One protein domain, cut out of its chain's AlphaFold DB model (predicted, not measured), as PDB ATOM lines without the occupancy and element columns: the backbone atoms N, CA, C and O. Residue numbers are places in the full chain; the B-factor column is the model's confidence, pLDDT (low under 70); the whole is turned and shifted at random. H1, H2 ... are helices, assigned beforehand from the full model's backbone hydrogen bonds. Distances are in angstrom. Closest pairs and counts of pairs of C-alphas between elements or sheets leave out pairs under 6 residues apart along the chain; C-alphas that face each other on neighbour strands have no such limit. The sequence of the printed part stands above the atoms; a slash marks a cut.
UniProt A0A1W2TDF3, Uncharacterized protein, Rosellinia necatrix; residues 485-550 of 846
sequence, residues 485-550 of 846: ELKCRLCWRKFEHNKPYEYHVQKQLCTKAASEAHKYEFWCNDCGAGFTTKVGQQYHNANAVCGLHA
ATOM      1  N   GLU A 485     109.394  80.872  56.790       91.25
ATOM      2  CA  GLU A 485     110.676  81.541  57.027       91.25
ATOM      3  C   GLU A 485     110.777  82.829  56.193       91.25
ATOM      4  O   GLU A 485     110.982  82.781  54.975       91.25
ATOM      5  N   LEU A 486     110.621  83.977  56.862       95.50
ATOM      6  CA  LEU A 486     110.622  85.303  56.254       95.50
ATOM      7  C   LEU A 486     112.032  85.619  55.752       95.50
ATOM      8  O   LEU A 486     112.866  86.166  56.471       95.50
ATOM      9  N   LYS A 487     112.319  85.240  54.507       96.38
ATOM     10  CA  LYS A 487     113.599  85.494  53.840       96.38
ATOM     11  C   LYS A 487     113.396  86.100  52.461       96.38
ATOM     12  O   LYS A 487     112.604  85.606  51.654       96.38
ATOM     13  N   CYS A 488     114.137  87.166  52.174       95.88
ATOM     14  CA  CYS A 488     114.113  87.800  50.860       95.88
ATOM     15  C   CYS A 488     114.662  86.821  49.815       95.88
ATOM     16  O   CYS A 488     115.766  86.301  49.964       95.88
ATOM     17  N   ARG A 489     113.909  86.578  48.736       93.69
ATOM     18  CA  ARG A 489     114.287  85.615  47.685       93.69
ATOM     19  C   ARG A 489     115.490  86.053  46.838       93.69
ATOM     20  O   ARG A 489     116.019  85.227  46.105       93.69
ATOM     21  N   LEU A 490     115.906  87.319  46.942       92.94
ATOM     22  CA  LEU A 490     117.034  87.889  46.198       92.94
ATOM     23  C   LEU A 490     118.348  87.793  46.994       92.94
ATOM     24  O   LEU A 490     119.295  87.159  46.545       92.94
ATOM     25  N   CYS A 491     118.400  88.374  48.199       94.12
ATOM     26  CA  CYS A 491     119.615  88.408  49.030       94.12
ATOM     27  C   CYS A 491     119.691  87.321  50.113       94.12
ATOM     28  O   CYS A 491     120.673  87.272  50.848       94.12
ATOM     29  N   TRP A 492     118.649  86.499  50.276       95.44
ATOM     30  CA  TRP A 492     118.533  85.447  51.298       95.44
ATOM     31  C   TRP A 492     118.621  85.915  52.764       95.44
ATOM     32  O   TRP A 492     118.564  85.082  53.671       95.44
ATOM     33  N   ARG A 493     118.667  87.236  53.017       94.81
ATOM     34  CA  ARG A 493     118.535  87.833  54.354       94.81
ATOM     35  C   ARG A 493     117.245  87.330  55.002       94.81
ATOM     36  O   ARG A 493     116.187  87.374  54.370       94.81
ATOM     37  N   LYS A 494     117.356  86.854  56.242       95.81
ATOM     38  CA  LYS A 494     116.224  86.474  57.095       95.81
ATOM     39  C   LYS A 494     115.738  87.696  57.873       95.81
ATOM     40  O   LYS A 494     116.540  88.568  58.199       95.81
ATOM     41  N   PHE A 495     114.450  87.730  58.178       95.44
ATOM     42  CA  PHE A 495     113.782  88.800  58.908       95.44
ATOM     43  C   PHE A 495     113.005  88.189  60.070       95.44
ATOM     44  O   PHE A 495     112.309  87.193  59.897       95.44
ATOM     45  N   GLU A 496     113.113  88.789  61.250       94.12
ATOM     46  CA  GLU A 496     112.394  88.324  62.442       94.12
ATOM     47  C   GLU A 496     110.909  88.723  62.410       94.12
ATOM     48  O   GLU A 496     110.059  88.084  63.028       94.12
ATOM     49  N   HIS A 497     110.578  89.785  61.670       93.81
ATOM     50  CA  HIS A 497     109.245  90.380  61.599       93.81
ATOM     51  C   HIS A 497     108.843  90.665  60.143       93.81
ATOM     52  O   HIS A 497     109.685  90.960  59.292       93.81
ATOM     53  N   ASN A 498     107.537  90.634  59.857       94.56
ATOM     54  CA  ASN A 498     107.028  90.814  58.495       94.56
ATOM     55  C   ASN A 498     107.212  92.247  57.953       94.56
ATOM     56  O   ASN A 498     107.539  92.411  56.783       94.56
ATOM     57  N   LYS A 499     107.085  93.296  58.781       94.81
ATOM     58  CA  LYS A 499     107.196  94.686  58.288       94.81
ATOM     59  C   LYS A 499     108.604  95.038  57.760       94.81
ATOM     60  O   LYS A 499     108.680  95.572  56.652       94.81
ATOM     61  N   PRO A 500     109.719  94.675  58.435       96.38
ATOM     62  CA  PRO A 500     111.057  94.838  57.861       96.38
ATOM     63  C   PRO A 500     111.276  94.052  56.561       96.38
ATOM     64  O   PRO A 500     111.951  94.557  55.663       96.38
ATOM     65  N   TYR A 501     110.674  92.862  56.428       96.50
ATOM     66  CA  TYR A 501     110.679  92.072  55.190       96.50
ATOM     67  C   TYR A 501     109.912  92.778  54.058       96.50
ATOM     68  O   TYR A 501     110.462  92.973  52.973       96.50
ATOM     69  N   GLU A 502     108.682  93.232  54.314       95.44
ATOM     70  CA  GLU A 502     107.864  93.990  53.358       95.44
ATOM     71  C   GLU A 502     108.576  95.269  52.907       95.44
ATOM     72  O   GLU A 502     108.692  95.517  51.707       95.44
ATOM     73  N   TYR A 503     109.130  96.047  53.842       96.62
ATOM     74  CA  TYR A 503     109.901  97.252  53.533       96.62
ATOM     75  C   TYR A 503     111.141  96.932  52.680       96.62
ATOM     76  O   TYR A 503     111.410  97.614  51.688       96.62
ATOM     77  N   HIS A 504     111.874  95.866  53.018       96.81
ATOM     78  CA  HIS A 504     113.051  95.425  52.268       96.81
ATOM     79  C   HIS A 504     112.724  95.035  50.823       96.81
ATOM     80  O   HIS A 504     113.423  95.463  49.898       96.81
ATOM     81  N   VAL A 505     111.674  94.234  50.628       96.00
ATOM     82  CA  VAL A 505     111.239  93.764  49.307       96.00
ATOM     83  C   VAL A 505     110.644  94.918  48.497       96.00
ATOM     84  O   VAL A 505     111.070  95.145  47.366       96.00
ATOM     85  N   GLN A 506     109.745  95.717  49.083       95.75
ATOM     86  CA  GLN A 506     109.082  96.836  48.401       95.75
ATOM     87  C   GLN A 506     110.064  97.940  47.974       95.75
ATOM     88  O   GLN A 506     109.874  98.564  46.932       95.75
ATOM     89  N   LYS A 507     111.123  98.206  48.752       96.00
ATOM     90  CA  LYS A 507     112.149  99.207  48.397       96.00
ATOM     91  C   LYS A 507     113.338  98.628  47.618       96.00
ATOM     92  O   LYS A 507     114.200  99.412  47.203       96.00
ATOM     93  N   GLN A 508     113.366  97.308  47.401       95.06
ATOM     94  CA  GLN A 508     114.463  96.537  46.795       95.06
ATOM     95  C   GLN A 508     115.834  96.872  47.405       95.06
ATOM     96  O   GLN A 508     116.804  97.178  46.707       95.06
ATOM     97  N   LEU A 509     115.907  96.856  48.740       95.50
ATOM     98  CA  LEU A 509     117.116  97.260  49.468       95.50
ATOM     99  C   LEU A 509     118.302  96.329  49.187       95.50
ATOM    100  O   LEU A 509     119.433  96.792  49.117       95.50
ATOM    101  N   CYS A 510     118.036  95.042  48.954       93.69
ATOM    102  CA  CYS A 510     119.010  94.052  48.489       93.69
ATOM    103  C   CYS A 510     119.788  94.500  47.244       93.69
ATOM    104  O   CYS A 510     121.015  94.473  47.258       93.69
ATOM    105  N   THR A 511     119.087  94.923  46.191       90.88
ATOM    106  CA  THR A 511     119.704  95.308  44.915       90.88
ATOM    107  C   THR A 511     120.538  96.583  45.065       90.88
ATOM    108  O   THR A 511     121.675  96.639  44.607       90.88
ATOM    109  N   LYS A 512     120.007  97.584  45.779       87.06
ATOM    110  CA  LYS A 512     120.677  98.880  45.998       87.06
ATOM    111  C   LYS A 512     121.902  98.772  46.905       87.06
ATOM    112  O   LYS A 512     122.926  99.390  46.635       87.06
ATOM    113  N   ALA A 513     121.818  97.957  47.958       77.31
ATOM    114  CA  ALA A 513     122.943  97.710  48.852       77.31
ATOM    115  C   ALA A 513     124.109  97.000  48.143       77.31
ATOM    116  O   ALA A 513     125.249  97.213  48.532       77.31
ATOM    117  N   ALA A 514     123.847  96.204  47.098       77.94
ATOM    118  CA  ALA A 514     124.900  95.605  46.280       77.94
ATOM    119  C   ALA A 514     125.586  96.640  45.369       77.94
ATOM    120  O   ALA A 514     126.811  96.701  45.335       77.94
ATOM    121  N   SER A 515     124.818  97.492  44.675       79.31
ATOM    122  CA  SER A 515     125.371  98.508  43.762       79.31
ATOM    123  C   SER A 515     126.075  99.675  44.466       79.31
ATOM    124  O   SER A 515     126.960 100.292  43.884       79.31
ATOM    125  N   GLU A 516     125.684 100.003  45.700       83.56
ATOM    126  CA  GLU A 516     126.205 101.151  46.460       83.56
ATOM    127  C   GLU A 516     126.884 100.741  47.786       83.56
ATOM    128  O   GLU A 516     127.012 101.558  48.697       83.56
ATOM    129  N   ALA A 517     127.356  99.491  47.907       78.62
ATOM    130  CA  ALA A 517     127.927  98.934  49.145       78.62
ATOM    131  C   ALA A 517     129.013  99.817  49.796       78.62
ATOM    132  O   ALA A 517     129.036  99.976  51.012       78.62
ATOM    133  N   HIS A 518     129.883 100.433  48.992       80.31
ATOM    134  CA  HIS A 518     130.981 101.288  49.465       80.31
ATOM    135  C   HIS A 518     130.558 102.713  49.871       80.31
ATOM    136  O   HIS A 518     131.391 103.489  50.328       80.31
ATOM    137  N   LYS A 519     129.286 103.081  49.680       89.62
ATOM    138  CA  LYS A 519     128.753 104.436  49.908       89.62
ATOM    139  C   LYS A 519     127.948 104.550  51.206       89.62
ATOM    140  O   LYS A 519     127.655 105.657  51.653       89.62
ATOM    141  N   TYR A 520     127.579 103.421  51.806       93.12
ATOM    142  CA  TYR A 520     126.823 103.362  53.051       93.12
ATOM    143  C   TYR A 520     127.722 102.868  54.186       93.12
ATOM    144  O   TYR A 520     128.245 101.763  54.138       93.12
ATOM    145  N   GLU A 521     127.895 103.691  55.217       94.56
ATOM    146  CA  GLU A 521     128.666 103.338  56.418       94.56
ATOM    147  C   GLU A 521     127.766 102.674  57.480       94.56
ATOM    148  O   GLU A 521     128.209 101.826  58.255       94.56
ATOM    149  N   PHE A 522     126.471 103.015  57.485       96.31
ATOM    150  CA  PHE A 522     125.513 102.616  58.517       96.31
ATOM    151  C   PHE A 522     124.355 101.803  57.936       96.31
ATOM    152  O   PHE A 522     123.873 102.084  56.841       96.31
ATOM    153  N   TRP A 523     123.855 100.827  58.698       96.25
ATOM    154  CA  TRP A 523     122.876  99.844  58.219       96.25
ATOM    155  C   TRP A 523     121.746  99.654  59.238       96.25
ATOM    156  O   TRP A 523     122.009  99.499  60.429       96.25
ATOM    157  N   CYS A 524     120.487  99.630  58.806       96.38
ATOM    158  CA  CYS A 524     119.399  99.120  59.647       96.38
ATOM    159  C   CYS A 524     119.527  97.587  59.738       96.38
ATOM    160  O   CYS A 524     119.606  96.912  58.709       96.38
ATOM    161  N   ASN A 525     119.556  97.027  60.949       94.88
ATOM    162  CA  ASN A 525     119.746  95.584  61.149       94.88
ATOM    163  C   ASN A 525     118.550  94.765  60.645       94.88
ATOM    164  O   ASN A 525     118.716  93.653  60.148       94.88
ATOM    165  N   ASP A 526     117.365  95.351  60.706       95.19
ATOM    166  CA  ASP A 526     116.082  94.689  60.522       95.19
ATOM    167  C   ASP A 526     115.742  94.645  59.036       95.19
ATOM    168  O   ASP A 526     115.678  93.574  58.439       95.19
ATOM    169  N   CYS A 527     115.616  95.810  58.390       96.12
ATOM    170  CA  CYS A 527     115.314  95.879  56.960       96.12
ATOM    171  C   CYS A 527     116.554  95.855  56.051       96.12
ATOM    172  O   CYS A 527     116.421  95.643  54.848       96.12
ATOM    173  N   GLY A 528     117.766  96.063  56.573       95.00
ATOM    174  CA  GLY A 528     118.981  96.120  55.752       95.00
ATOM    175  C   GLY A 528     119.126  97.383  54.894       95.00
ATOM    176  O   GLY A 528     119.855  97.346  53.908       95.00
ATOM    177  N   ALA A 529     118.431  98.481  55.218       96.00
ATOM    178  CA  ALA A 529     118.639  99.772  54.555       96.00
ATOM    179  C   ALA A 529     120.033 100.333  54.876       96.00
ATOM    180  O   ALA A 529     120.420 100.356  56.044       96.00
ATOM    181  N   GLY A 530     120.757 100.793  53.853       95.88
ATOM    182  CA  GLY A 530     122.018 101.521  53.998       95.88
ATOM    183  C   GLY A 530     121.801 103.030  54.149       95.88
ATOM    184  O   GLY A 530     120.866 103.592  53.574       95.88
ATOM    185  N   PHE A 531     122.671 103.686  54.916       96.69
ATOM    186  CA  PHE A 531     122.667 105.125  55.170       96.69
ATOM    187  C   PHE A 531     124.087 105.687  55.082       96.69
ATOM    188  O   PHE A 531     125.046 105.092  55.574       96.69
ATOM    189  N   THR A 532     124.210 106.872  54.485       95.50
ATOM    190  CA  THR A 532     125.472 107.623  54.392       95.50
ATOM    191  C   THR A 532     125.851 108.307  55.709       95.50
ATOM    192  O   THR A 532     126.978 108.759  55.853       95.50
ATOM    193  N   THR A 533     124.924 108.414  56.671       96.44
ATOM    194  CA  THR A 533     125.166 109.041  57.976       96.44
ATOM    195  C   THR A 533     124.469 108.292  59.110       96.44
ATOM    196  O   THR A 533     123.354 107.777  58.966       96.44
ATOM    197  N   LYS A 534     125.106 108.300  60.286       96.56
ATOM    198  CA  LYS A 534     124.580 107.698  61.520       96.56
ATOM    199  C   LYS A 534     123.250 108.313  61.954       96.56
ATOM    200  O   LYS A 534     122.381 107.610  62.457       96.56
ATOM    201  N   VAL A 535     123.067 109.611  61.703       95.50
ATOM    202  CA  VAL A 535     121.821 110.337  61.995       95.50
ATOM    203  C   VAL A 535     120.667 109.814  61.132       95.50
ATOM    204  O   VAL A 535     119.564 109.638  61.643       95.50
ATOM    205  N   GLY A 536     120.911 109.479  59.857       96.19
ATOM    206  CA  GLY A 536     119.904 108.856  58.988       96.19
ATOM    207  C   GLY A 536     119.459 107.476  59.488       96.19
ATOM    208  O   GLY A 536     118.260 107.206  59.573       96.19
ATOM    209  N   GLN A 537     120.416 106.637  59.902       97.06
ATOM    210  CA  GLN A 537     120.152 105.334  60.529       97.06
ATOM    211  C   GLN A 537     119.368 105.490  61.848       97.06
ATOM    212  O   GLN A 537     118.360 104.816  62.058       97.06
ATOM    213  N   GLN A 538     119.789 106.408  62.725       96.19
ATOM    214  CA  GLN A 538     119.109 106.686  63.993       96.19
ATOM    215  C   GLN A 538     117.681 107.199  63.781       96.19
ATOM    216  O   GLN A 538     116.766 106.711  64.439       96.19
ATOM    217  N   TYR A 539     117.464 108.117  62.834       96.94
ATOM    218  CA  TYR A 539     116.133 108.609  62.480       96.94
ATOM    219  C   TYR A 539     115.232 107.482  61.951       96.94
ATOM    220  O   TYR A 539     114.074 107.386  62.360       96.94
ATOM    221  N   HIS A 540     115.758 106.604  61.089       96.88
ATOM    222  CA  HIS A 540     115.017 105.456  60.560       96.88
ATOM    223  C   HIS A 540     114.557 104.501  61.672       96.88
ATOM    224  O   HIS A 540     113.392 104.097  61.690       96.88
ATOM    225  N   ASN A 541     115.447 104.179  62.615       94.62
ATOM    226  CA  ASN A 541     115.140 103.286  63.732       94.62
ATOM    227  C   ASN A 541     114.178 103.951  64.738       94.62
ATOM    228  O   ASN A 541     113.189 103.340  65.136       94.62
ATOM    229  N   ALA A 542     114.420 105.215  65.110       94.25
ATOM    230  CA  ALA A 542     113.620 105.948  66.099       94.25
ATOM    231  C   ALA A 542     112.178 106.222  65.636       94.25
ATOM    232  O   ALA A 542     111.251 106.128  66.434       94.25
ATOM    233  N   ASN A 543     111.974 106.498  64.342       94.38
ATOM    234  CA  ASN A 543     110.637 106.635  63.749       94.38
ATOM    235  C   ASN A 543     110.064 105.287  63.269       94.38
ATOM    236  O   ASN A 543     109.027 105.262  62.610       94.38
ATOM    237  N   ALA A 544     110.743 104.170  63.570       93.50
ATOM    238  CA  ALA A 544     110.358 102.807  63.209       93.50
ATOM    239  C   ALA A 544     109.946 102.652  61.728       93.50
ATOM    240  O   ALA A 544     108.953 101.992  61.416       93.50
ATOM    241  N   VAL A 545     110.708 103.258  60.811       94.88
ATOM    242  CA  VAL A 545     110.333 103.461  59.394       94.88
ATOM    243  C   VAL A 545     110.159 102.148  58.617       94.88
ATOM    244  O   VAL A 545     109.352 102.093  57.691       94.88
ATOM    245  N   CYS A 546     110.863 101.078  59.002       94.19
ATOM    246  CA  CYS A 546     110.647  99.724  58.479       94.19
ATOM    247  C   CYS A 546     109.687  98.851  59.316       94.19
ATOM    248  O   CYS A 546     109.423  97.711  58.947       94.19
ATOM    249  N   GLY A 547     109.108  99.391  60.393       83.25
ATOM    250  CA  GLY A 547     107.954  98.829  61.095       83.25
ATOM    251  C   GLY A 547     108.239  98.029  62.372       83.25
ATOM    252  O   GLY A 547     108.184  96.805  62.349       83.25
ATOM    253  N   LEU A 548     108.315  98.758  63.494       69.81
ATOM    254  CA  LEU A 548     108.236  98.315  64.904       69.81
ATOM    255  C   LEU A 548     109.414  97.500  65.487       69.81
ATOM    256  O   LEU A 548     109.571  96.321  65.203       69.81
ATOM    257  N   HIS A 549     110.091  98.105  66.475       53.00
ATOM    258  CA  HIS A 549     110.899  97.440  67.518       53.00
ATOM    259  C   HIS A 549     110.167  97.453  68.888       53.00
ATOM    260  O   HIS A 549     110.741  97.794  69.923       53.00
ATOM    261  N   ALA A 550     108.852  97.226  68.911       42.25
ATOM    262  CA  ALA A 550     107.993  97.634  70.030       42.25
ATOM    263  C   ALA A 550     107.901  96.623  71.199       42.25
ATOM    264  O   ALA A 550     106.802  96.229  71.583       42.25
TER     265      ALA A 550
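Overview. This is residues 485 to 550 of the 846 residues of an uncharacterized protein of Rosellinia necatrix (UniProt A0A1W2TDF3). Little regular structure is here: three short helices, H1, H2 and H3, stand round the rim of a flat body, and the link of residues 516 to 533 folds back through its middle. Residues 485 to 497 make a folded-back loop along one side, by H1. The printed part has 66 residues, 26 of them in the named helices, with no named strand: all helix, compact, radius of gyration of the C-alphas 11.2 A, spans 31 by 30 by 15 A.

Arrangement. After residue 497, find H1, residues 498 to 507, and H2, residues 509 to 515: close but not clearly touching, closest C-alphas His 504 and Cys 510 at 7.2 A, a steep tilt of 43 degrees, the same way. Residues 522 to 523 pair antiparallel with 530 to 531. H3, residues 534 to 542, is apart from both helices. In all three helices each O i to N i+4 pair is within hydrogen-bond range.

Along the chain. Find C-alpha 498 at (107.028, 90.814, 58.495); H1 runs 14.1 A from there. H2 spans 10.1 A. H3 runs 12.0 A to C-alpha 542 at (113.620, 105.948, 66.099).

Size, cuts and confidence. The C-alphas farthest apart, Ser 515 and Ala 550, are 31.5 A apart. The printed part has no cut; H1 to H2 is a tight link, H2 to H3 a long one. Look for pLDDT under 70 at residues 548 to 550.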